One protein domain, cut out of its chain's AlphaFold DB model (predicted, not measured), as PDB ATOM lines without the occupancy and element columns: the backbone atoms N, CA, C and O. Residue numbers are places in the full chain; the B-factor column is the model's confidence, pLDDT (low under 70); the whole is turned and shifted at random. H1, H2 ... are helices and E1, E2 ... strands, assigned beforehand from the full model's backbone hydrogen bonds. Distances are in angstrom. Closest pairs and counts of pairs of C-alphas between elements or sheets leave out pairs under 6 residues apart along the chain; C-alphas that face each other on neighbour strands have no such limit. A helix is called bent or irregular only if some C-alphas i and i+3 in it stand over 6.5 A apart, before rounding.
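Overview. This is residues 78 to 196 and 223 to 257 of the 313 residues of an uncharacterized protein of Granulicella tundricola (strain ATCC BAA-1859 / DSM 23138 / MP5ACTX9) (UniProt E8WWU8). A twisted slab of four parallel strands stands between two layers of helices, H1 and H6 over one face and H4 and H5 over the other, with H3 beside the edge strand E2. Beyond the other edge of the sheet, the small hairpin of E5 and E6 lies far out from this body. The printed part has 154 residues, with six named helices and six named strands in the order E1, H1, H2, E2, H3, H4, E3, H5, E4, E5, E6, H6. The large sheet runs E2, E1, E3, E4, all parallel, the small one is antiparallel, and the class is mixed, helices and strands. The whole is compact, with a radius of gyration of the C-alphas of 14.9 A and spans of 46 by 40 by 29 A.

Arrangement. E1, residues 84 to 91, is an inner strand, parallel to the edge strand E2, residues 114 to 118, at 18 degrees; N 88 and O 116 are 2.8 A apart, within hydrogen-bond range. On the other side of E1, E3, residues 160 to 167, is parallel to it at 16 degrees, with N 89 and O 164 2.8 A apart. The edge strand E4, residues 187 to 191, is parallel to E3 at 21 degrees, with N 165 and O 189 2.8 A apart. The sheet is twisted, its C-alphas up to 4.2 A off their best plane. H1, residues 95 to 104, runs along E1 at a height of 9.8 A over the sheet. H2, residues 106 to 110, only grazes the sheet with residues 108 to 109. E1, H1, H2 and E2 form a strand-helix-strand unit, two parallel neighbour strands with helices between them in the chain, with a right-handed crossover. H3, residues 131 to 139, touches H1, the C-alphas of Ala 131 and Gly 102 being 5.4 A apart, at a shallow tilt of 19 degrees, opposite ways. H4, residues 147 to 155, is on the opposite face from H1, along E1 at a height of 9.1 A. H5, residues 175 to 182, touches H4 at a shallow tilt of 3 degrees, the same way, with the C-alphas of Thr 177 and Pro 147 closest at 6.5 A. E3, H5 and E4 form a second such unit, also right-handed. E5, residues 232 to 234, and E6, residues 237 to 239, are an antiparallel hairpin, with N 239 and O 232 3.2 A apart. H6, residues 244 to 255, is on the same face as H1, over E3 and only just over E4, with 3 C-alphas there, at a height of 9.1 A. Every O i to N i+4 pair is within hydrogen-bond range in H2, H3, H4, H5 and H6; in H1, 4 of 6 are.

Along the chain. E1 begins at C-alpha 84, (-25.266, -4.673, -12.918), and is 22.6 A long. H1 measures 14.8 A and is irregular, but only just: C-alphas 99 and 102 are 6.8 A apart. E2 measures 13.7 A, H3 12.3 A, H4 12.1 A, E3 23.0 A, H5 10.9 A and E4 13.2 A. H6 measures 16.7 A and ends at C-alpha 255, (-16.666, -6.937, -12.392).

Size, cuts and confidence. The C-alphas of Val 141 and Gly 236, the two farthest apart, are 47.6 A apart. Residues 197 to 222 are not printed, and C-alphas 196 and 223 are 21.9 A apart across this cut, in the link from E4 to E5. The link from E2 to H3, residues 119 to 130, is long; outside the named strands, residues 123 to 124 pair with residues 143 to 144, antiparallel. The mean pLDDT of the printed part is 71.6, and 49 residues are under 70, among them 168 to 185 and 223 to 242.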
ATOM      1  N   GLN A  78     -24.790   3.219 -20.818       48.25
ATOM      2  CA  GLN A  78     -25.855   2.203 -20.798       48.25
ATOM      3  C   GLN A  78     -25.977   1.406 -22.110       48.25
ATOM      4  O   GLN A  78     -26.590   0.347 -22.114       48.25
ATOM      5  N   ALA A  79     -25.402   1.887 -23.218       48.91
ATOM      6  CA  ALA A  79     -25.580   1.256 -24.527       48.91
ATOM      7  C   ALA A  79     -24.566   0.140 -24.851       48.91
ATOM      8  O   ALA A  79     -24.830  -0.644 -25.756       48.91
ATOM      9  N   ALA A  80     -23.425   0.057 -24.149       56.97
ATOM     10  CA  ALA A  80     -22.333  -0.862 -24.515       56.97
ATOM     11  C   ALA A  80     -21.892  -1.830 -23.398       56.97
ATOM     12  O   ALA A  80     -21.322  -2.875 -23.701       56.97
ATOM     13  N   GLY A  81     -22.145  -1.508 -22.123       74.88
ATOM     14  CA  GLY A  81     -21.719  -2.333 -20.987       74.88
ATOM     15  C   GLY A  81     -22.785  -3.304 -20.476       74.88
ATOM     16  O   GLY A  81     -23.981  -3.090 -20.665       74.88
ATOM     17  N   VAL A  82     -22.355  -4.350 -19.768       82.94
ATOM     18  CA  VAL A  82     -23.264  -5.252 -19.042       82.94
ATOM     19  C   VAL A  82     -23.845  -4.516 -17.831       82.94
ATOM     20  O   VAL A  82     -23.088  -4.116 -16.938       82.94
ATOM     21  N   PRO A  83     -25.175  -4.344 -17.739       88.25
ATOM     22  CA  PRO A  83     -25.764  -3.676 -16.595       88.25
ATOM     23  C   PRO A  83     -25.641  -4.568 -15.352       88.25
ATOM     24  O   PRO A  83     -25.691  -5.796 -15.432       88.25
ATOM     25  N   THR A  84     -25.465  -3.951 -14.183       90.12
ATOM     26  CA  THR A  84     -25.266  -4.673 -12.918       90.12
ATOM     27  C   THR A  84     -26.355  -4.319 -11.911       90.12
ATOM     28  O   THR A  84     -26.643  -3.140 -11.681       90.12
ATOM     29  N   ARG A  85     -26.935  -5.345 -11.281       91.88
ATOM     30  CA  ARG A  85     -27.848  -5.211 -10.141       91.88
ATOM     31  C   ARG A  85     -27.233  -5.780  -8.870       91.88
ATOM     32  O   ARG A  85     -26.692  -6.883  -8.878       91.88
ATOM     33  N   LEU A  86     -27.379  -5.035  -7.781       92.62
ATOM     34  CA  LEU A  86     -26.965  -5.422  -6.438       92.62
ATOM     35  C   LEU A  86     -28.183  -5.515  -5.514       92.62
ATOM     36  O   LEU A  86     -28.909  -4.539  -5.342       92.62
ATOM     37  N   LEU A  87     -28.382  -6.662  -4.878       91.94
ATOM     38  CA  LEU A  87     -29.317  -6.822  -3.766       91.94
ATOM     39  C   LEU A  87     -28.541  -6.827  -2.448       91.94
ATOM     40  O   LEU A  87     -27.668  -7.663  -2.247       91.94
ATOM     41  N   VAL A  88     -28.873  -5.928  -1.530       90.56
ATOM     42  CA  VAL A  88     -28.333  -5.916  -0.168       90.56
ATOM     43  C   VAL A  88     -29.381  -6.501   0.773       90.56
ATOM     44  O   VAL A  88     -30.427  -5.897   0.990       90.56
ATOM     45  N   VAL A  89     -29.107  -7.669   1.339       86.81
ATOM     46  CA  VAL A  89     -29.957  -8.329   2.332       86.81
ATOM     47  C   VAL A  89     -29.429  -7.988   3.720       86.81
ATOM     48  O   VAL A  89     -28.325  -8.392   4.074       86.81
ATOM     49  N   LEU A  90     -30.205  -7.248   4.504       85.25
ATOM     50  CA  LEU A  90     -29.878  -6.887   5.880       85.25
ATOM     51  C   LEU A  90     -30.538  -7.888   6.829       85.25
ATOM     52  O   LEU A  90     -31.762  -7.961   6.906       85.25
ATOM     53  N   GLN A  91     -29.737  -8.641   7.576       78.19
ATOM     54  CA  GLN A  91     -30.220  -9.565   8.599       78.19
ATOM     55  C   GLN A  91     -29.752  -9.109   9.973       78.19
ATOM     56  O   GLN A  91     -28.555  -8.972  10.216       78.19
ATOM     57  N   ASN A  92     -30.710  -8.897  10.877       74.38
ATOM     58  CA  ASN A  92     -30.446  -8.459  12.246       74.38
ATOM     59  C   ASN A  92     -29.588  -7.187  12.313       74.38
ATOM     60  O   ASN A  92     -28.809  -7.036  13.234       74.38
ATOM     61  N   VAL A  93     -29.688  -6.289  11.330       73.25
ATOM     62  CA  VAL A  93     -28.961  -5.013  11.337       73.25
ATOM     63  C   VAL A  93     -29.823  -3.970  12.041       73.25
ATOM     64  O   VAL A  93     -31.025  -3.886  11.787       73.25
ATOM     65  N   ASP A  94     -29.218  -3.177  12.921       71.88
ATOM     66  CA  ASP A  94     -29.906  -2.078  13.594       71.88
ATOM     67  C   ASP A  94     -30.330  -0.955  12.607       71.88
ATOM     68  O   ASP A  94     -29.830  -0.870  11.474       71.88
ATOM     69  N   PRO A  95     -31.272  -0.077  13.003       71.56
ATOM     70  CA  PRO A  95     -31.751   1.006  12.142       71.56
ATOM     71  C   PRO A  95     -30.659   1.981  11.665       71.56
ATOM     72  O   PRO A  95     -30.746   2.502  10.549       71.56
ATOM     73  N   GLU A  96     -29.613   2.215  12.462       69.00
ATOM     74  CA  GLU A  96     -28.493   3.089  12.082       69.00
ATOM     75  C   GLU A  96     -27.642   2.448  10.975       69.00
ATOM     76  O   GLU A  96     -27.291   3.086   9.974       69.00
ATOM     77  N   GLY A  97     -27.386   1.145  11.094       68.94
ATOM     78  CA  GLY A  97     -26.738   0.312  10.097       68.94
ATOM     79  C   GLY A  97     -27.489   0.346   8.771       68.94
ATOM     80  O   GLY A  97     -26.856   0.572   7.733       68.94
ATOM     81  N   ARG A  98     -28.826   0.246   8.803       73.06
ATOM     82  CA  ARG A  98     -29.708   0.394   7.629       73.06
ATOM     83  C   ARG A  98     -29.557   1.765   6.965       73.06
ATOM     84  O   ARG A  98     -29.343   1.835   5.752       73.06
ATOM     85  N   ALA A  99     -29.604   2.849   7.739       70.38
ATOM     86  CA  ALA A  99     -29.444   4.208   7.217       70.38
ATOM     87  C   ALA A  99     -28.054   4.444   6.585       70.38
ATOM     88  O   ALA A  99     -27.915   5.224   5.638       70.38
ATOM     89  N   SER A 100     -27.025   3.731   7.061       76.62
ATOM     90  CA  SER A 100     -25.644   3.855   6.575       76.62
ATOM     91  C   SER A 100     -25.371   3.181   5.220       76.62
ATOM     92  O   SER A 100     -24.381   3.519   4.562       76.62
ATOM     93  N   VAL A 101     -26.229   2.252   4.772       81.69
ATOM     94  CA  VAL A 101     -26.012   1.448   3.550       81.69
ATOM     95  C   VAL A 101     -25.838   2.338   2.321       81.69
ATOM     96  O   VAL A 101     -24.858   2.206   1.589       81.69
ATOM     97  N   GLY A 102     -26.741   3.305   2.124       79.19
ATOM     98  CA  GLY A 102     -26.703   4.193   0.959       79.19
ATOM     99  C   GLY A 102     -25.411   5.010   0.851       79.19
ATOM    100  O   GLY A 102     -24.912   5.219  -0.256       79.19
ATOM    101  N   ALA A 103     -24.836   5.419   1.990       81.00
ATOM    102  CA  ALA A 103     -23.573   6.157   2.043       81.00
ATOM    103  C   ALA A 103     -22.367   5.268   1.695       81.00
ATOM    104  O   ALA A 103     -21.465   5.692   0.970       81.00
ATOM    105  N   LYS A 104     -22.371   4.009   2.152       85.12
ATOM    106  CA  LYS A 104     -21.294   3.037   1.893       85.12
ATOM    107  C   LYS A 104     -21.246   2.558   0.436       85.12
ATOM    108  O   LYS A 104     -20.211   2.092  -0.030       85.12
ATOM    109  N   LEU A 105     -22.336   2.738  -0.307       90.25
ATOM    110  CA  LEU A 105     -22.456   2.383  -1.723       90.25
ATOM    111  C   LEU A 105     -21.944   3.467  -2.689       90.25
ATOM    112  O   LEU A 105     -22.117   3.338  -3.896       90.25
ATOM    113  N   GLY A 106     -21.261   4.513  -2.203       88.31
ATOM    114  CA  GLY A 106     -20.744   5.619  -3.025       88.31
ATOM    115  C   GLY A 106     -20.041   5.199  -4.326       88.31
ATOM    116  O   GLY A 106     -20.279   5.793  -5.375       88.31
ATOM    117  N   LYS A 107     -19.199   4.157  -4.277       88.06
ATOM    118  CA  LYS A 107     -18.505   3.625  -5.464       88.06
ATOM    119  C   LYS A 107     -19.428   2.828  -6.393       88.06
ATOM    120  O   LYS A 107     -19.306   2.956  -7.603       88.06
ATOM    121  N   VAL A 108     -20.382   2.084  -5.832       90.19
ATOM    122  CA  VAL A 108     -21.406   1.332  -6.580       90.19
ATOM    123  C   VAL A 108     -22.267   2.279  -7.419       90.19
ATOM    124  O   VAL A 108     -22.514   2.020  -8.593       90.19
ATOM    125  N   TRP A 109     -22.638   3.434  -6.859       89.69
ATOM    126  CA  TRP A 109     -23.375   4.466  -7.594       89.69
ATOM    127  C   TRP A 109     -22.564   5.071  -8.739       89.69
ATOM    128  O   TRP A 109     -23.097   5.275  -9.824       89.69
ATOM    129  N   LYS A 110     -21.267   5.335  -8.522       87.19
ATOM    130  CA  LYS A 110     -20.369   5.836  -9.579       87.19
ATOM    131  C   LYS A 110     -20.208   4.833 -10.721       87.19
ATOM    132  O   LYS A 110     -20.122   5.248 -11.872       87.19
ATOM    133  N   ALA A 111     -20.226   3.540 -10.401       85.62
ATOM    134  CA  ALA A 111     -20.221   2.459 -11.379       85.62
ATOM    135  C   ALA A 111     -21.571   2.289 -12.109       85.62
ATOM    136  O   ALA A 111     -21.668   1.465 -13.010       85.62
ATOM    137  N   GLY A 112     -22.610   3.052 -11.748       88.25
ATOM    138  CA  GLY A 112     -23.909   3.035 -12.425       88.25
ATOM    139  C   GLY A 112     -24.788   1.827 -12.089       88.25
ATOM    140  O   GLY A 112     -25.741   1.552 -12.815       88.25
ATOM    141  N   TRP A 113     -24.487   1.091 -11.017       91.12
ATOM    142  CA  TRP A 113     -25.253  -0.104 -10.655       91.12
ATOM    143  C   TRP A 113     -26.612   0.265 -10.060       91.12
ATOM    144  O   TRP A 113     -26.746   1.242  -9.315       91.12
ATOM    145  N   SER A 114     -27.615  -0.568 -10.330       92.94
ATOM    146  CA  SER A 114     -28.912  -0.471  -9.664       92.94
ATOM    147  C   SER A 114     -28.914  -1.317  -8.397       92.94
ATOM    148  O   SER A 114     -28.524  -2.483  -8.419       92.94
ATOM    149  N   VAL A 115     -29.391  -0.760  -7.290       94.00
ATOM    150  CA  VAL A 115     -29.344  -1.401  -5.975       94.00
ATOM    151  C   VAL A 115     -30.741  -1.540  -5.395       94.00
ATOM    152  O   VAL A 115     -31.537  -0.606  -5.475       94.00
ATOM    153  N   SER A 116     -31.010  -2.677  -4.763       94.25
ATOM    154  CA  SER A 116     -32.151  -2.868  -3.876       94.25
ATOM    155  C   SER A 116     -31.689  -3.284  -2.484       94.25
ATOM    156  O   SER A 116     -30.668  -3.953  -2.345       94.25
ATOM    157  N   VAL A 117     -32.428  -2.886  -1.451       92.44
ATOM    158  CA  VAL A 117     -32.202  -3.298  -0.064       92.44
ATOM    159  C   VAL A 117     -33.420  -4.080   0.405       92.44
ATOM    160  O   VAL A 117     -34.538  -3.587   0.276       92.44
ATOM    161  N   LEU A 118     -33.192  -5.271   0.951       89.19
ATOM    162  CA  LEU A 118     -34.179  -6.098   1.635       89.19
ATOM    163  C   LEU A 118     -33.818  -6.157   3.119       89.19
ATOM    164  O   LEU A 118     -32.721  -6.600   3.453       89.19
ATOM    165  N   ASP A 119     -34.721  -5.740   3.999       86.81
ATOM    166  CA  ASP A 119     -34.499  -5.828   5.444       86.81
ATOM    167  C   ASP A 119     -35.000  -7.141   6.071       86.81
ATOM    168  O   ASP A 119     -35.601  -8.001   5.417       86.81
ATOM    169  N   ALA A 120     -34.734  -7.301   7.370       81.00
ATOM    170  CA  ALA A 120     -35.094  -8.492   8.133       81.00
ATOM    171  C   ALA A 120     -36.616  -8.673   8.277       81.00
ATOM    172  O   ALA A 120     -37.088  -9.788   8.496       81.00
ATOM    173  N   GLN A 121     -37.387  -7.593   8.138       82.12
ATOM    174  CA  GLN A 121     -38.848  -7.583   8.165       82.12
ATOM    175  C   GLN A 121     -39.449  -7.965   6.801       82.12
ATOM    176  O   GLN A 121     -40.669  -8.095   6.675       82.12
ATOM    177  N   GLY A 122     -38.604  -8.186   5.790       84.81
ATOM    178  CA  GLY A 122     -39.026  -8.509   4.436       84.81
ATOM    179  C   GLY A 122     -39.506  -7.282   3.668       84.81
ATOM    180  O   GLY A 122     -40.331  -7.413   2.768       84.81
ATOM    181  N   MET A 123     -39.046  -6.087   4.022       88.31
ATOM    182  CA  MET A 123     -39.346  -4.873   3.280       88.31
ATOM    183  C   MET A 123     -38.241  -4.620   2.256       88.31
ATOM    184  O   MET A 123     -37.058  -4.576   2.594       88.31
ATOM    185  N   GLU A 124     -38.626  -4.490   0.987       90.94
ATOM    186  CA  GLU A 124     -37.713  -4.275  -0.131       90.94
ATOM    187  C   GLU A 124     -37.906  -2.877  -0.731       90.94
ATOM    188  O   GLU A 124     -39.028  -2.462  -1.038       90.94
ATOM    189  N   SER A 125     -36.797  -2.172  -0.964       91.50
ATOM    190  CA  SER A 125     -36.792  -0.827  -1.557       91.50
ATOM    191  C   SER A 125     -37.101  -0.798  -3.063       91.50
ATOM    192  O   SER A 125     -37.308   0.269  -3.631       91.50
ATOM    193  N   GLY A 126     -37.043  -1.944  -3.748       91.62
ATOM    194  CA  GLY A 126     -36.923  -2.002  -5.210       91.62
ATOM    195  C   GLY A 126     -35.541  -1.554  -5.709       91.62
ATOM    196  O   GLY A 126     -34.715  -1.079  -4.925       91.62
ATOM    197  N   TYR A 127     -35.263  -1.765  -7.001       92.88
ATOM    198  CA  TYR A 127     -33.986  -1.399  -7.622       92.88
ATOM    199  C   TYR A 127     -33.969   0.072  -8.030       92.88
ATOM    200  O   TYR A 127     -34.777   0.504  -8.850       92.88
ATOM    201  N   VAL A 128     -33.007   0.820  -7.503       93.12
ATOM    202  CA  VAL A 128     -32.798   2.244  -7.783       93.12
ATOM    203  C   VAL A 128     -31.345   2.506  -8.160       93.12
ATOM    204  O   VAL A 128     -30.456   1.774  -7.742       93.12
ATOM    205  N   SER A 129     -31.079   3.564  -8.921       90.44
ATOM    206  CA  SER A 129     -29.732   3.848  -9.450       90.44
ATOM    207  C   SER A 129     -29.032   5.034  -8.773       90.44
ATOM    208  O   SER A 129     -28.065   5.567  -9.308       90.44
ATOM    209  N   SER A 130     -29.520   5.502  -7.617       90.25
ATOM    210  CA  SER A 130     -28.886   6.605  -6.884       90.25
ATOM    211  C   SER A 130     -29.145   6.557  -5.377       90.25
ATOM    212  O   SER A 130     -30.174   6.060  -4.916       90.25
ATOM    213  N   ALA A 131     -28.228   7.141  -4.598       90.06
ATOM    214  CA  ALA A 131     -28.370   7.235  -3.145       90.06
ATOM    215  C   ALA A 131     -29.617   8.031  -2.692       90.06
ATOM    216  O   ALA A 131     -30.290   7.566  -1.770       90.06
ATOM    217  N   PRO A 132     -29.981   9.183  -3.303       90.81
ATOM    218  CA  PRO A 132     -31.215   9.884  -2.948       90.81
ATOM    219  C   PRO A 132     -32.470   9.051  -3.225       90.81
ATOM    220  O   PRO A 132     -33.358   9.005  -2.378       90.81
ATOM    221  N   ALA A 133     -32.521   8.346  -4.361       90.06
ATOM    222  CA  ALA A 133     -33.640   7.466  -4.687       90.06
ATOM    223  C   ALA A 133     -33.748   6.301  -3.694       90.06
ATOM    224  O   ALA A 133     -34.850   5.985  -3.255       90.06
ATOM    225  N   LEU A 134     -32.619   5.720  -3.270       90.50
ATOM    226  CA  LEU A 134     -32.619   4.677  -2.243       90.50
ATOM    227  C   LEU A 134     -33.127   5.206  -0.903       90.50
ATOM    228  O   LEU A 134     -33.940   4.553  -0.261       90.50
ATOM    229  N   ARG A 135     -32.690   6.401  -0.493       88.19
ATOM    230  CA  ARG A 135     -33.168   7.024   0.747       88.19
ATOM    231  C   ARG A 135     -34.678   7.256   0.716       88.19
ATOM    232  O   ARG A 135     -35.338   6.983   1.709       88.19
ATOM    233  N   LEU A 136     -35.213   7.735  -0.407       87.38
ATOM    234  CA  LEU A 136     -36.655   7.912  -0.586       87.38
ATOM    235  C   LEU A 136     -37.396   6.570  -0.572       87.38
ATOM    236  O   LEU A 136     -38.419   6.458   0.090       87.38
ATOM    237  N   ALA A 137     -36.868   5.550  -1.250       87.06
ATOM    238  CA  ALA A 137     -37.469   4.220  -1.285       87.06
ATOM    239  C   ALA A 137     -37.509   3.556   0.101       87.06
ATOM    240  O   ALA A 137     -38.510   2.943   0.453       87.06
ATOM    241  N   LEU A 138     -36.456   3.738   0.903       84.19
ATOM    242  CA  LEU A 138     -36.388   3.279   2.295       84.19
ATOM    243  C   LEU A 138     -37.243   4.114   3.265       84.19
ATOM    244  O   LEU A 138     -37.446   3.700   4.398       84.19
ATOM    245  N   ALA A 139     -37.695   5.303   2.858       81.25
ATOM    246  CA  ALA A 139     -38.572   6.164   3.655       81.25
ATOM    247  C   ALA A 139     -40.050   6.100   3.216       81.25
ATOM    248  O   ALA A 139     -40.908   6.669   3.887       81.25
ATOM    249  N   GLY A 140     -40.341   5.476   2.068       75.75
ATOM    250  CA  GLY A 140     -41.650   5.463   1.412       75.75
ATOM    251  C   GLY A 140     -42.433   4.159   1.593       75.75
ATOM    252  O   GLY A 140     -42.233   3.414   2.548       75.75
ATOM    253  N   VAL A 141     -43.357   3.882   0.663       62.19
ATOM    254  CA  VAL A 141     -44.159   2.644   0.653       62.19
ATOM    255  C   VAL A 141     -43.281   1.483   0.192       62.19
ATOM    256  O   VAL A 141     -43.163   1.187  -0.996       62.19
ATOM    257  N   GLU A 142     -42.633   0.846   1.152       70.00
ATOM    258  CA  GLU A 142     -41.810  -0.335   0.942       70.00
ATOM    259  C   GLU A 142     -42.661  -1.529   0.476       70.00
ATOM    260  O   GLU A 142     -43.765  -1.784   0.977       70.00
ATOM    261  N   ARG A 143     -42.145  -2.306  -0.483       80.50
ATOM    262  CA  ARG A 143     -42.825  -3.518  -0.946       80.50
ATOM    263  C   ARG A 143     -42.484  -4.664  -0.003       80.50
ATOM    264  O   ARG A 143     -41.317  -5.015   0.146       80.50
ATOM    265  N   ARG A 144     -43.497  -5.325   0.562       86.31
ATOM    266  CA  ARG A 144     -43.279  -6.608   1.247       86.31
ATOM    267  C   ARG A 144     -42.801  -7.661   0.249       86.31
ATOM    268  O   ARG A 144     -43.483  -7.955  -0.735       86.31
ATOM    269  N   SER A 145     -41.647  -8.250   0.519       85.62
ATOM    270  CA  SER A 145     -41.045  -9.337  -0.236       85.62
ATOM    271  C   SER A 145     -40.368 -10.343   0.688       85.62
ATOM    272  O   SER A 145     -39.619  -9.990   1.591       85.62
ATOM    273  N   SER A 146     -40.535 -11.631   0.395       83.00
ATOM    274  CA  SER A 146     -39.670 -12.653   0.985       83.00
ATOM    275  C   SER A 146     -38.256 -12.592   0.376       83.00
ATOM    276  O   SER A 146     -38.108 -12.150  -0.773       83.00
ATOM    277  N   PRO A 147     -37.220 -13.102   1.076       77.44
ATOM    278  CA  PRO A 147     -35.880 -13.254   0.506       77.44
ATOM    279  C   PRO A 147     -35.876 -14.033  -0.810       77.44
ATOM    280  O   PRO A 147     -35.264 -13.606  -1.781       77.44
ATOM    281  N   ARG A 148     -36.647 -15.126  -0.883       79.25
ATOM    282  CA  ARG A 148     -36.779 -15.935  -2.103       79.25
ATOM    283  C   ARG A 148     -37.325 -15.124  -3.279       79.25
ATOM    284  O   ARG A 148     -36.840 -15.278  -4.392       79.25
ATOM    285  N   ALA A 149     -38.317 -14.266  -3.048       84.25
ATOM    286  CA  ALA A 149     -38.893 -13.446  -4.108       84.25
ATOM    287  C   ALA A 149     -37.943 -12.322  -4.562       84.25
ATOM    288  O   ALA A 149     -37.899 -12.023  -5.753       84.25
ATOM    289  N   ALA A 150     -37.177 -11.722  -3.643       86.38
ATOM    290  CA  ALA A 150     -36.169 -10.709  -3.973       86.38
ATOM    291  C   ALA A 150     -35.018 -11.301  -4.796       86.38
ATOM    292  O   ALA A 150     -34.666 -10.758  -5.844       86.38
ATOM    293  N   VAL A 151     -34.508 -12.465  -4.381       80.94
ATOM    294  CA  VAL A 151     -33.511 -13.226  -5.144       80.94
ATOM    295  C   VAL A 151     -34.081 -13.627  -6.501       80.94
ATOM    296  O   VAL A 151     -33.451 -13.339  -7.504       80.94
ATOM    297  N   GLY A 152     -35.304 -14.159  -6.569       80.69
ATOM    298  CA  GLY A 152     -35.946 -14.522  -7.840       80.69
ATOM    299  C   GLY A 152     -36.073 -13.363  -8.844       80.69
ATOM    300  O   GLY A 152     -35.925 -13.564 -10.045       80.69
ATOM    301  N   ARG A 153     -36.301 -12.129  -8.370       85.69
ATOM    302  CA  ARG A 153     -36.290 -10.927  -9.232       85.69
ATOM    303  C   ARG A 153     -34.887 -10.510  -9.666       85.69
ATOM    304  O   ARG A 153     -34.737  -9.882 -10.713       85.69
ATOM    305  N   LEU A 154     -33.876 -10.787  -8.844       85.31
ATOM    306  CA  LEU A 154     -32.483 -10.577  -9.218       85.31
ATOM    307  C   LEU A 154     -32.042 -11.617 -10.250       85.31
ATOM    308  O   LEU A 154     -31.426 -11.248 -11.240       85.31
ATOM    309  N   THR A 155     -32.379 -12.894 -10.058       77.12
ATOM    310  CA  THR A 155     -31.965 -13.976 -10.961       77.12
ATOM    311  C   THR A 155     -32.525 -13.814 -12.363       77.12
ATOM    312  O   THR A 155     -31.836 -14.148 -13.319       77.12
ATOM    313  N   SER A 156     -33.739 -13.264 -12.489       76.94
ATOM    314  CA  SER A 156     -34.384 -12.985 -13.776       76.94
ATOM    315  C   SER A 156     -33.840 -11.740 -14.491       76.94
ATOM    316  O   SER A 156     -34.353 -11.371 -15.542       76.94
ATOM    317  N   PHE A 157     -32.883 -11.018 -13.904       82.25
ATOM    318  CA  PHE A 157     -32.301  -9.837 -14.528       82.25
ATOM    319  C   PHE A 157     -31.240 -10.225 -15.559       82.25
ATOM    320  O   PHE A 157     -30.259 -10.882 -15.217       82.25
ATOM    321  N   ALA A 158     -31.403  -9.741 -16.790       77.88
ATOM    322  CA  ALA A 158     -30.391  -9.853 -17.829       77.88
ATOM    323  C   ALA A 158     -29.207  -8.921 -17.519       77.88
ATOM    324  O   ALA A 158     -29.278  -7.708 -17.730       77.88
ATOM    325  N   GLY A 159     -28.131  -9.490 -16.978       83.19
ATOM    326  CA  GLY A 159     -26.908  -8.775 -16.639       83.19
ATOM    327  C   GLY A 159     -26.174  -9.392 -15.454       83.19
ATOM    328  O   GLY A 159     -26.457 -10.510 -15.015       83.19
ATOM    329  N   ARG A 160     -25.226  -8.635 -14.900       85.50
ATOM    330  CA  ARG A 160     -24.473  -9.070 -13.725       85.50
ATOM    331  C   ARG A 160     -25.329  -8.929 -12.468       85.50
ATOM    332  O   ARG A 160     -25.955  -7.892 -12.231       85.50
ATOM    333  N   ARG A 161     -25.334  -9.976 -11.647       86.75
ATOM    334  CA  ARG A 161     -26.211 -10.129 -10.482       86.75
ATOM    335  C   ARG A 161     -25.367 -10.340  -9.232       86.75
ATOM    336  O   ARG A 161     -24.636 -11.321  -9.135       86.75
ATOM    337  N   VAL A 162     -25.460  -9.411  -8.286       85.06
ATOM    338  CA  VAL A 162     -24.662  -9.417  -7.056       85.06
ATOM    339  C   VAL A 162     -25.578  -9.389  -5.841       85.06
ATOM    340  O   VAL A 162     -26.567  -8.658  -5.821       85.06
ATOM    341  N   VAL A 163     -25.238 -10.152  -4.806       85.38
ATOM    342  CA  VAL A 163     -25.913 -10.119  -3.510       85.38
ATOM    343  C   VAL A 163     -24.907  -9.815  -2.415       85.38
ATOM    344  O   VAL A 163     -23.910 -10.513  -2.279       85.38
ATOM    345  N   PHE A 164     -25.187  -8.802  -1.602       84.94
ATOM    346  CA  PHE A 164     -24.504  -8.592  -0.331       84.94
ATOM    347  C   PHE A 164     -25.405  -9.064   0.788       84.94
ATOM    348  O   PHE A 164     -26.551  -8.632   0.887       84.94
ATOM    349  N   VAL A 165     -24.879  -9.911   1.657       80.50
ATOM    350  CA  VAL A 165     -25.600 -10.394   2.821       80.50
ATOM    351  C   VAL A 165     -24.955  -9.812   4.062       80.50
ATOM    352  O   VAL A 165     -23.861 -10.210   4.452       80.50
ATOM    353  N   VAL A 166     -25.618  -8.820   4.644       79.94
ATOM    354  CA  VAL A 166     -25.107  -8.042   5.767       79.94
ATOM    355  C   VAL A 166     -25.701  -8.582   7.055       79.94
ATOM    356  O   VAL A 166     -26.919  -8.550   7.232       79.94
ATOM    357  N   THR A 167     -24.847  -9.050   7.958       75.38
ATOM    358  CA  THR A 167     -25.247  -9.547   9.277       75.38
ATOM    359  C   THR A 167     -24.509  -8.789  10.379       75.38
ATOM    360  O   THR A 167     -23.414  -8.258  10.166       75.38
ATOM    361  N   GLN A 168     -25.106  -8.704  11.568       68.75
ATOM    362  CA  GLN A 168     -24.375  -8.242  12.748       68.75
ATOM    363  C   GLN A 168     -23.265  -9.240  13.132       68.75
ATOM    364  O   GLN A 168     -23.422 -10.445  12.921       68.75
ATOM    365  N   PRO A 169     -22.152  -8.776  13.733       60.00
ATOM    366  CA  PRO A 169     -21.134  -9.665  14.289       60.00
ATOM    367  C   PRO A 169     -21.755 -10.721  15.217       60.00
ATOM    368  O   PRO A 169     -22.533 -10.387  16.106       60.00
ATOM    369  N   GLY A 170     -21.431 -11.998  14.994       54.66
ATOM    370  CA  GLY A 170     -21.965 -13.123  15.775       54.66
ATOM    371  C   GLY A 170     -23.353 -13.630  15.356       54.66
ATOM    372  O   GLY A 170     -23.781 -14.670  15.854       54.66
ATOM    373  N   ALA A 171     -24.046 -12.965  14.425       57.53
ATOM    374  CA  ALA A 171     -25.285 -13.482  13.856       57.53
ATOM    375  C   ALA A 171     -24.989 -14.475  12.720       57.53
ATOM    376  O   ALA A 171     -24.170 -14.209  11.841       57.53
ATOM    377  N   ALA A 172     -25.674 -15.619  12.732       57.66
ATOM    378  CA  ALA A 172     -25.622 -16.587  11.642       57.66
ATOM    379  C   ALA A 172     -26.651 -16.249  10.559       57.66
ATOM    380  O   ALA A 172     -27.718 -15.693  10.842       57.66
ATOM    381  N   LEU A 173     -26.360 -16.653   9.322       58.22
ATOM    382  CA  LEU A 173     -27.345 -16.581   8.254       58.22
ATOM    383  C   LEU A 173     -28.466 -17.596   8.480       58.22
ATOM    384  O   LEU A 173     -28.208 -18.780   8.697       58.22
ATOM    385  N   GLY A 174     -29.720 -17.163   8.346       57.06
ATOM    386  CA  GLY A 174     -30.854 -18.088   8.344       57.06
ATOM    387  C   GLY A 174     -30.726 -19.140   7.228       57.06
ATOM    388  O   GLY A 174     -30.581 -18.795   6.052       57.06
ATOM    389  N   GLY A 175     -30.822 -20.428   7.583       51.62
ATOM    390  CA  GLY A 175     -30.594 -21.566   6.675       51.62
ATOM    391  C   GLY A 175     -31.373 -21.545   5.342       51.62
ATOM    392  O   GLY A 175     -30.778 -21.828   4.301       51.62
ATOM    393  N   PRO A 176     -32.669 -21.171   5.309       51.25
ATOM    394  CA  PRO A 176     -33.429 -21.077   4.057       51.25
ATOM    395  C   PRO A 176     -32.931 -19.982   3.101       51.25
ATOM    396  O   PRO A 176     -33.004 -20.147   1.885       51.25
ATOM    397  N   THR A 177     -32.409 -18.872   3.633       54.53
ATOM    398  CA  THR A 177     -31.853 -17.776   2.826       54.53
ATOM    399  C   THR A 177     -30.493 -18.158   2.249       54.53
ATOM    400  O   THR A 177     -30.252 -17.890   1.075       54.53
ATOM    401  N   ALA A 178     -29.648 -18.848   3.026       54.56
ATOM    402  CA  ALA A 178     -28.344 -19.336   2.564       54.56
ATOM    403  C   ALA A 178     -28.490 -20.277   1.362       54.56
ATOM    404  O   ALA A 178     -27.905 -20.045   0.309       54.56
ATOM    405  N   ARG A 179     -29.345 -21.303   1.488       51.31
ATOM    406  CA  ARG A 179     -29.557 -22.289   0.416       51.31
ATOM    407  C   ARG A 179     -30.145 -21.668  -0.848       51.31
ATOM    408  O   ARG A 179     -29.721 -22.018  -1.942       51.31
ATOM    409  N   GLY A 180     -31.093 -20.738  -0.705       51.78
ATOM    410  CA  GLY A 180     -31.705 -20.058  -1.848       51.78
ATOM    411  C   GLY A 180     -30.729 -19.168  -2.623       51.78
ATOM    412  O   GLY A 180     -30.860 -19.051  -3.835       51.78
ATOM    413  N   LEU A 181     -29.743 -18.571  -1.944       57.72
ATOM    414  CA  LEU A 181     -28.704 -17.753  -2.574       57.72
ATOM    415  C   LEU A 181     -27.656 -18.602  -3.298       57.72
ATOM    416  O   LEU A 181     -27.293 -18.285  -4.429       57.72
ATOM    417  N   LEU A 182     -27.235 -19.713  -2.694       52.06
ATOM    418  CA  LEU A 182     -26.243 -20.620  -3.281       52.06
ATOM    419  C   LEU A 182     -26.711 -21.263  -4.598       52.06
ATOM    420  O   LEU A 182     -25.887 -21.661  -5.407       52.06
ATOM    421  N   GLN A 183     -28.020 -21.341  -4.843       51.22
ATOM    422  CA  GLN A 183     -28.601 -21.983  -6.031       51.22
ATOM    423  C   GLN A 183     -28.937 -21.008  -7.174       51.22
ATOM    424  O   GLN A 183     -29.600 -21.401  -8.127       51.22
ATOM    425  N   SER A 184     -28.561 -19.730  -7.063       55.78
ATOM    426  CA  SER A 184     -29.231 -18.654  -7.810       55.78
ATOM    427  C   SER A 184     -28.413 -17.961  -8.904       55.78
ATOM    428  O   SER A 184     -28.899 -16.991  -9.479       55.78
ATOM    429  N   GLY A 185     -27.193 -18.415  -9.206       60.78
ATOM    430  CA  GLY A 185     -26.424 -17.808 -10.302       60.78
ATOM    431  C   GLY A 185     -25.910 -16.392 -10.035       60.78
ATOM    432  O   GLY A 185     -25.522 -15.645 -10.934       60.78
ATOM    433  N   VAL A 186     -25.970 -15.971  -8.773       71.25
ATOM    434  CA  VAL A 186     -25.570 -14.637  -8.326       71.25
ATOM    435  C   VAL A 186     -24.214 -14.701  -7.635       71.25
ATOM    436  O   VAL A 186     -23.889 -15.680  -6.963       71.25
ATOM    437  N   THR A 187     -23.433 -13.630  -7.734       76.12
ATOM    438  CA  THR A 187     -22.217 -13.494  -6.923       76.12
ATOM    439  C   THR A 187     -22.595 -13.021  -5.523       76.12
ATOM    440  O   THR A 187     -23.154 -11.934  -5.375       76.12
ATOM    441  N   VAL A 188     -22.305 -13.819  -4.494       76.62
ATOM    442  CA  VAL A 188     -22.670 -13.520  -3.100       76.62
ATOM    443  C   VAL A 188     -21.447 -13.046  -2.314       76.62
ATOM    444  O   VAL A 188     -20.419 -13.714  -2.320       76.62
ATOM    445  N   TYR A 189     -21.583 -11.932  -1.594       76.06
ATOM    446  CA  TYR A 189     -20.602 -11.435  -0.627       76.06
ATOM    447  C   TYR A 189     -21.236 -11.386   0.756       76.06
ATOM    448  O   TYR A 189     -22.346 -10.870   0.917       76.06
ATOM    449  N   HIS A 190     -20.524 -11.875   1.765       72.50
ATOM    450  CA  HIS A 190     -20.965 -11.783   3.151       72.50
ATOM    451  C   HIS A 190     -20.294 -10.592   3.825       72.50
ATOM    452  O   HIS A 190     -19.113 -10.318   3.637       72.50
ATOM    453  N   VAL A 191     -21.083  -9.834   4.575       70.50
ATOM    454  CA  VAL A 191     -20.651  -8.590   5.195       70.50
ATOM    455  C   VAL A 191     -20.978  -8.646   6.675       70.50
ATOM    456  O   VAL A 191     -22.130  -8.481   7.073       70.50
ATOM    457  N   GLY A 192     -19.947  -8.832   7.494       60.41
ATOM    458  CA  GLY A 192     -20.131  -9.062   8.923       60.41
ATOM    459  C   GLY A 192     -20.664 -10.468   9.218       60.41
ATOM    460  O   GLY A 192     -21.111 -11.182   8.319       60.41
ATOM    461  N   GLY A 193     -20.597 -10.847  10.495       51.16
ATOM    462  CA  GLY A 193     -20.958 -12.184  10.974       51.16
ATOM    463  C   GLY A 193     -19.857 -13.228  10.783       51.16
ATOM    464  O   GLY A 193     -18.831 -12.975  10.156       51.16
ATOM    465  N   ASN A 194     -20.069 -14.403  11.376       44.03
ATOM    466  CA  ASN A 194     -19.203 -15.562  11.168       44.03
ATOM    467  C   ASN A 194     -19.559 -16.154   9.787       44.03
ATOM    468  O   ASN A 194     -20.759 -16.352   9.541       44.03
ATOM    469  N   PRO A 195     -18.601 -16.390   8.869       47.28
ATOM    470  CA  PRO A 195     -18.885 -17.058   7.601       47.28
ATOM    471  C   PRO A 195     -19.692 -18.344   7.835       47.28
ATOM    472  O   PRO A 195     -19.519 -19.009   8.855       47.28
ATOM    473  N   LEU A 196     -20.632 -18.640   6.926       42.22
ATOM    474  CA  LEU A 196     -21.552 -19.781   6.986       42.22
ATOM    475  C   LEU A 196     -20.866 -21.028   7.564       42.22
ATOM    476  O   LEU A 196     -19.836 -21.434   7.046       42.22
ATOM    477  N   ILE A 223     -15.941 -29.696 -13.315       26.56
ATOM    478  CA  ILE A 223     -16.660 -29.308 -12.088       26.56
ATOM    479  C   ILE A 223     -15.617 -28.924 -11.047       26.56
ATOM    480  O   ILE A 223     -14.996 -29.812 -10.476       26.56
ATOM    481  N   VAL A 224     -15.461 -27.622 -10.801       28.11
ATOM    482  CA  VAL A 224     -15.128 -27.051  -9.490       28.11
ATOM    483  C   VAL A 224     -15.642 -25.611  -9.473       28.11
ATOM    484  O   VAL A 224     -15.203 -24.787 -10.272       28.11
ATOM    485  N   ILE A 225     -16.534 -25.295  -8.538       31.69
ATOM    486  CA  ILE A 225     -16.881 -23.922  -8.169       31.69
ATOM    487  C   ILE A 225     -16.154 -23.634  -6.853       31.69
ATOM    488  O   ILE A 225     -16.563 -24.146  -5.825       31.69
ATOM    489  N   PRO A 226     -15.068 -22.847  -6.815       31.00
ATOM    490  CA  PRO A 226     -14.563 -22.275  -5.576       31.00
ATOM    491  C   PRO A 226     -15.268 -20.945  -5.319       31.00
ATOM    492  O   PRO A 226     -15.042 -19.977  -6.041       31.00
ATOM    493  N   GLY A 227     -16.129 -20.876  -4.306       32.72
ATOM    494  CA  GLY A 227     -16.855 -19.641  -3.989       32.72
ATOM    495  C   GLY A 227     -17.904 -19.799  -2.901       32.72
ATOM    496  O   GLY A 227     -19.081 -19.536  -3.106       32.72
ATOM    497  N   GLY A 228     -17.478 -20.322  -1.764       29.88
ATOM    498  CA  GLY A 228     -18.298 -20.632  -0.611       29.88
ATOM    499  C   GLY A 228     -17.357 -20.340   0.519       29.88
ATOM    500  O   GLY A 228     -16.391 -21.070   0.689       29.88
ATOM    501  N   LEU A 229     -17.567 -19.169   1.110       36.81
ATOM    502  CA  LEU A 229     -16.893 -18.611   2.276       36.81
ATOM    503  C   LEU A 229     -15.778 -19.486   2.856       36.81
ATOM    504  O   LEU A 229     -15.972 -20.224   3.814       36.81
ATOM    505  N   SER A 230     -14.583 -19.330   2.311       28.94
ATOM    506  CA  SER A 230     -13.360 -19.709   2.997       28.94
ATOM    507  C   SER A 230     -12.394 -18.551   2.819       28.94
ATOM    508  O   SER A 230     -12.046 -18.210   1.688       28.94
ATOM    509  N   THR A 231     -12.069 -17.904   3.937       33.12
ATOM    510  CA  THR A 231     -10.923 -17.008   4.159       33.12
ATOM    511  C   THR A 231     -10.025 -16.795   2.939       33.12
ATOM    512  O   THR A 231      -9.206 -17.639   2.578       33.12
ATOM    513  N   TYR A 232     -10.125 -15.616   2.325       34.19
ATOM    514  CA  TYR A 232      -9.173 -15.217   1.297       34.19
ATOM    515  C   TYR A 232      -7.836 -14.861   1.962       34.19
ATOM    516  O   TYR A 232      -7.761 -13.957   2.805       34.19
ATOM    517  N   ARG A 233      -6.760 -15.569   1.598       30.72
ATOM    518  CA  ARG A 233      -5.411 -15.320   2.125       30.72
ATOM    519  C   ARG A 233      -4.637 -14.397   1.188       30.72
ATOM    520  O   ARG A 233      -3.841 -14.842   0.364       30.72
ATOM    521  N   LYS A 234      -4.823 -13.081   1.323       34.19
ATOM    522  CA  LYS A 234      -4.013 -12.108   0.577       34.19
ATOM    523  C   LYS A 234      -2.645 -11.958   1.250       34.19
ATOM    524  O   LYS A 234      -2.547 -11.439   2.360       34.19
ATOM    525  N   ARG A 235      -1.564 -12.358   0.565       34.09
ATOM    526  CA  ARG A 235      -0.161 -12.162   1.012       34.09
ATOM    527  C   ARG A 235       0.156 -12.777   2.387       34.09
ATOM    528  O   ARG A 235       0.752 -12.128   3.243       34.09
ATOM    529  N   GLY A 236      -0.273 -14.017   2.621       31.61
ATOM    530  CA  GLY A 236       0.045 -14.759   3.850       31.61
ATOM    531  C   GLY A 236      -0.766 -14.363   5.090       31.61
ATOM    532  O   GLY A 236      -0.727 -15.092   6.081       31.61
ATOM    533  N   ARG A 237      -1.562 -13.287   5.035       28.36
ATOM    534  CA  ARG A 237      -2.552 -12.957   6.068       28.36
ATOM    535  C   ARG A 237      -3.905 -13.540   5.680       28.36
ATOM    536  O   ARG A 237      -4.390 -13.278   4.583       28.36
ATOM    537  N   GLU A 238      -4.485 -14.337   6.568       33.84
ATOM    538  CA  GLU A 238      -5.910 -14.656   6.516       33.84
ATOM    539  C   GLU A 238      -6.658 -13.350   6.759       33.84
ATOM    540  O   GLU A 238      -6.527 -12.730   7.813       33.84
ATOM    541  N   THR A 239      -7.346 -12.856   5.738       33.78
ATOM    542  CA  THR A 239      -8.212 -11.692   5.892       33.78
ATOM    543  C   THR A 239      -9.624 -12.203   6.120       33.78
ATOM    544  O   THR A 239     -10.228 -12.766   5.212       33.78
ATOM    545  N   GLU A 240     -10.132 -12.019   7.338       39.47
ATOM    546  CA  GLU A 240     -11.565 -12.094   7.618       39.47
ATOM    547  C   GLU A 240     -12.283 -11.079   6.712       39.47
ATOM    548  O   GLU A 240     -11.962  -9.884   6.717       39.47
ATOM    549  N   GLU A 241     -13.250 -11.528   5.911       46.44
ATOM    550  CA  GLU A 241     -14.158 -10.624   5.198       46.44
ATOM    551  C   GLU A 241     -15.093  -9.948   6.213       46.44
ATOM    552  O   GLU A 241     -16.206 -10.388   6.476       46.44
ATOM    553  N   GLY A 242     -14.614  -8.876   6.846       54.81
ATOM    554  CA  GLY A 242     -15.307  -8.256   7.979       54.81
ATOM    555  C   GLY A 242     -16.005  -6.924   7.698       54.81
ATOM    556  O   GLY A 242     -16.533  -6.325   8.631       54.81
ATOM    557  N   SER A 243     -15.991  -6.383   6.468       70.25
ATOM    558  CA  SER A 243     -16.526  -5.025   6.243       70.25
ATOM    559  C   SER A 243     -17.238  -4.803   4.912       70.25
ATOM    560  O   SER A 243     -16.818  -5.271   3.856       70.25
ATOM    561  N   PHE A 244     -18.285  -3.976   4.963       78.00
ATOM    562  CA  PHE A 244     -19.089  -3.588   3.801       78.00
ATOM    563  C   PHE A 244     -18.237  -2.919   2.714       78.00
ATOM    564  O   PHE A 244     -18.409  -3.179   1.528       78.00
ATOM    565  N   SER A 245     -17.283  -2.077   3.114       78.31
ATOM    566  CA  SER A 245     -16.367  -1.405   2.187       78.31
ATOM    567  C   SER A 245     -15.426  -2.381   1.473       78.31
ATOM    568  O   SER A 245     -15.063  -2.129   0.325       78.31
ATOM    569  N   GLY A 246     -15.039  -3.476   2.140       74.62
ATOM    570  CA  GLY A 246     -14.292  -4.582   1.537       74.62
ATOM    571  C   GLY A 246     -15.115  -5.260   0.447       74.62
ATOM    572  O   GLY A 246     -14.711  -5.219  -0.709       74.62
ATOM    573  N   ALA A 247     -16.326  -5.713   0.782       79.06
ATOM    574  CA  ALA A 247     -17.238  -6.332  -0.182       79.06
ATOM    575  C   ALA A 247     -17.548  -5.424  -1.385       79.06
ATOM    576  O   ALA A 247     -17.541  -5.886  -2.520       79.06
ATOM    577  N   VAL A 248     -17.743  -4.113  -1.179       82.00
ATOM    578  CA  VAL A 248     -17.889  -3.150  -2.291       82.00
ATOM    579  C   VAL A 248     -16.660  -3.149  -3.198       82.00
ATOM    580  O   VAL A 248     -16.800  -3.183  -4.418       82.00
ATOM    581  N   ARG A 249     -15.455  -3.066  -2.623       81.12
ATOM    582  CA  ARG A 249     -14.208  -3.052  -3.398       81.12
ATOM    583  C   ARG A 249     -14.042  -4.348  -4.185       81.12
ATOM    584  O   ARG A 249     -13.685  -4.286  -5.356       81.12
ATOM    585  N   ASP A 250     -14.299  -5.478  -3.548       78.31
ATOM    586  CA  ASP A 250     -14.065  -6.790  -4.134       78.31
ATOM    587  C   ASP A 250     -15.119  -7.070  -5.222       78.31
ATOM    588  O   ASP A 250     -14.764  -7.447  -6.334       78.31
ATOM    589  N   ALA A 251     -16.381  -6.688  -5.003       82.50
ATOM    590  CA  ALA A 251     -17.428  -6.749  -6.023       82.50
ATOM    591  C   ALA A 251     -17.158  -5.883  -7.256       82.50
ATOM    592  O   ALA A 251     -17.525  -6.284  -8.364       82.50
ATOM    593  N   LEU A 252     -16.568  -4.699  -7.078       83.62
ATOM    594  CA  LEU A 252     -16.145  -3.847  -8.192       83.62
ATOM    595  C   LEU A 252     -14.959  -4.471  -8.932       83.62
ATOM    596  O   LEU A 252     -14.985  -4.555 -10.151       83.62
ATOM    597  N   ASN A 253     -13.966  -4.980  -8.201       80.25
ATOM    598  CA  ASN A 253     -12.814  -5.655  -8.794       80.25
ATOM    599  C   ASN A 253     -13.231  -6.882  -9.622       80.25
ATOM    600  O   ASN A 253     -12.772  -7.065 -10.745       80.25
ATOM    601  N   ASP A 254     -14.159  -7.680  -9.101       80.19
ATOM    602  CA  ASP A 254     -14.655  -8.885  -9.762       80.19
ATOM    603  C   ASP A 254     -15.454  -8.586 -11.035       80.19
ATOM    604  O   ASP A 254     -15.526  -9.439 -11.920       80.19
ATOM    605  N   ALA A 255     -16.008  -7.374 -11.164       83.50
ATOM    606  CA  ALA A 255     -16.666  -6.937 -12.392       83.50
ATOM    607  C   ALA A 255     -15.701  -6.936 -13.591       83.50
ATOM    608  O   ALA A 255     -16.136  -7.219 -14.702       83.50
ATOM    609  N   ASN A 256     -14.401  -6.712 -13.366       81.88
ATOM    610  CA  ASN A 256     -13.386  -6.726 -14.427       81.88
ATOM    611  C   ASN A 256     -13.138  -8.132 -15.002       81.88
ATOM    612  O   ASN A 256     -12.657  -8.267 -16.123       81.88
ATOM    613  N   GLY A 257     -13.442  -9.176 -14.225       80.00
ATOM    614  CA  GLY A 257     -13.350 -10.576 -14.647       80.00
ATOM    615  C   GLY A 257     -14.687 -11.168 -15.088       80.00
ATOM    616  O   GLY A 257     -14.769 -12.382 -15.281       80.00
TER     617      GLY A 257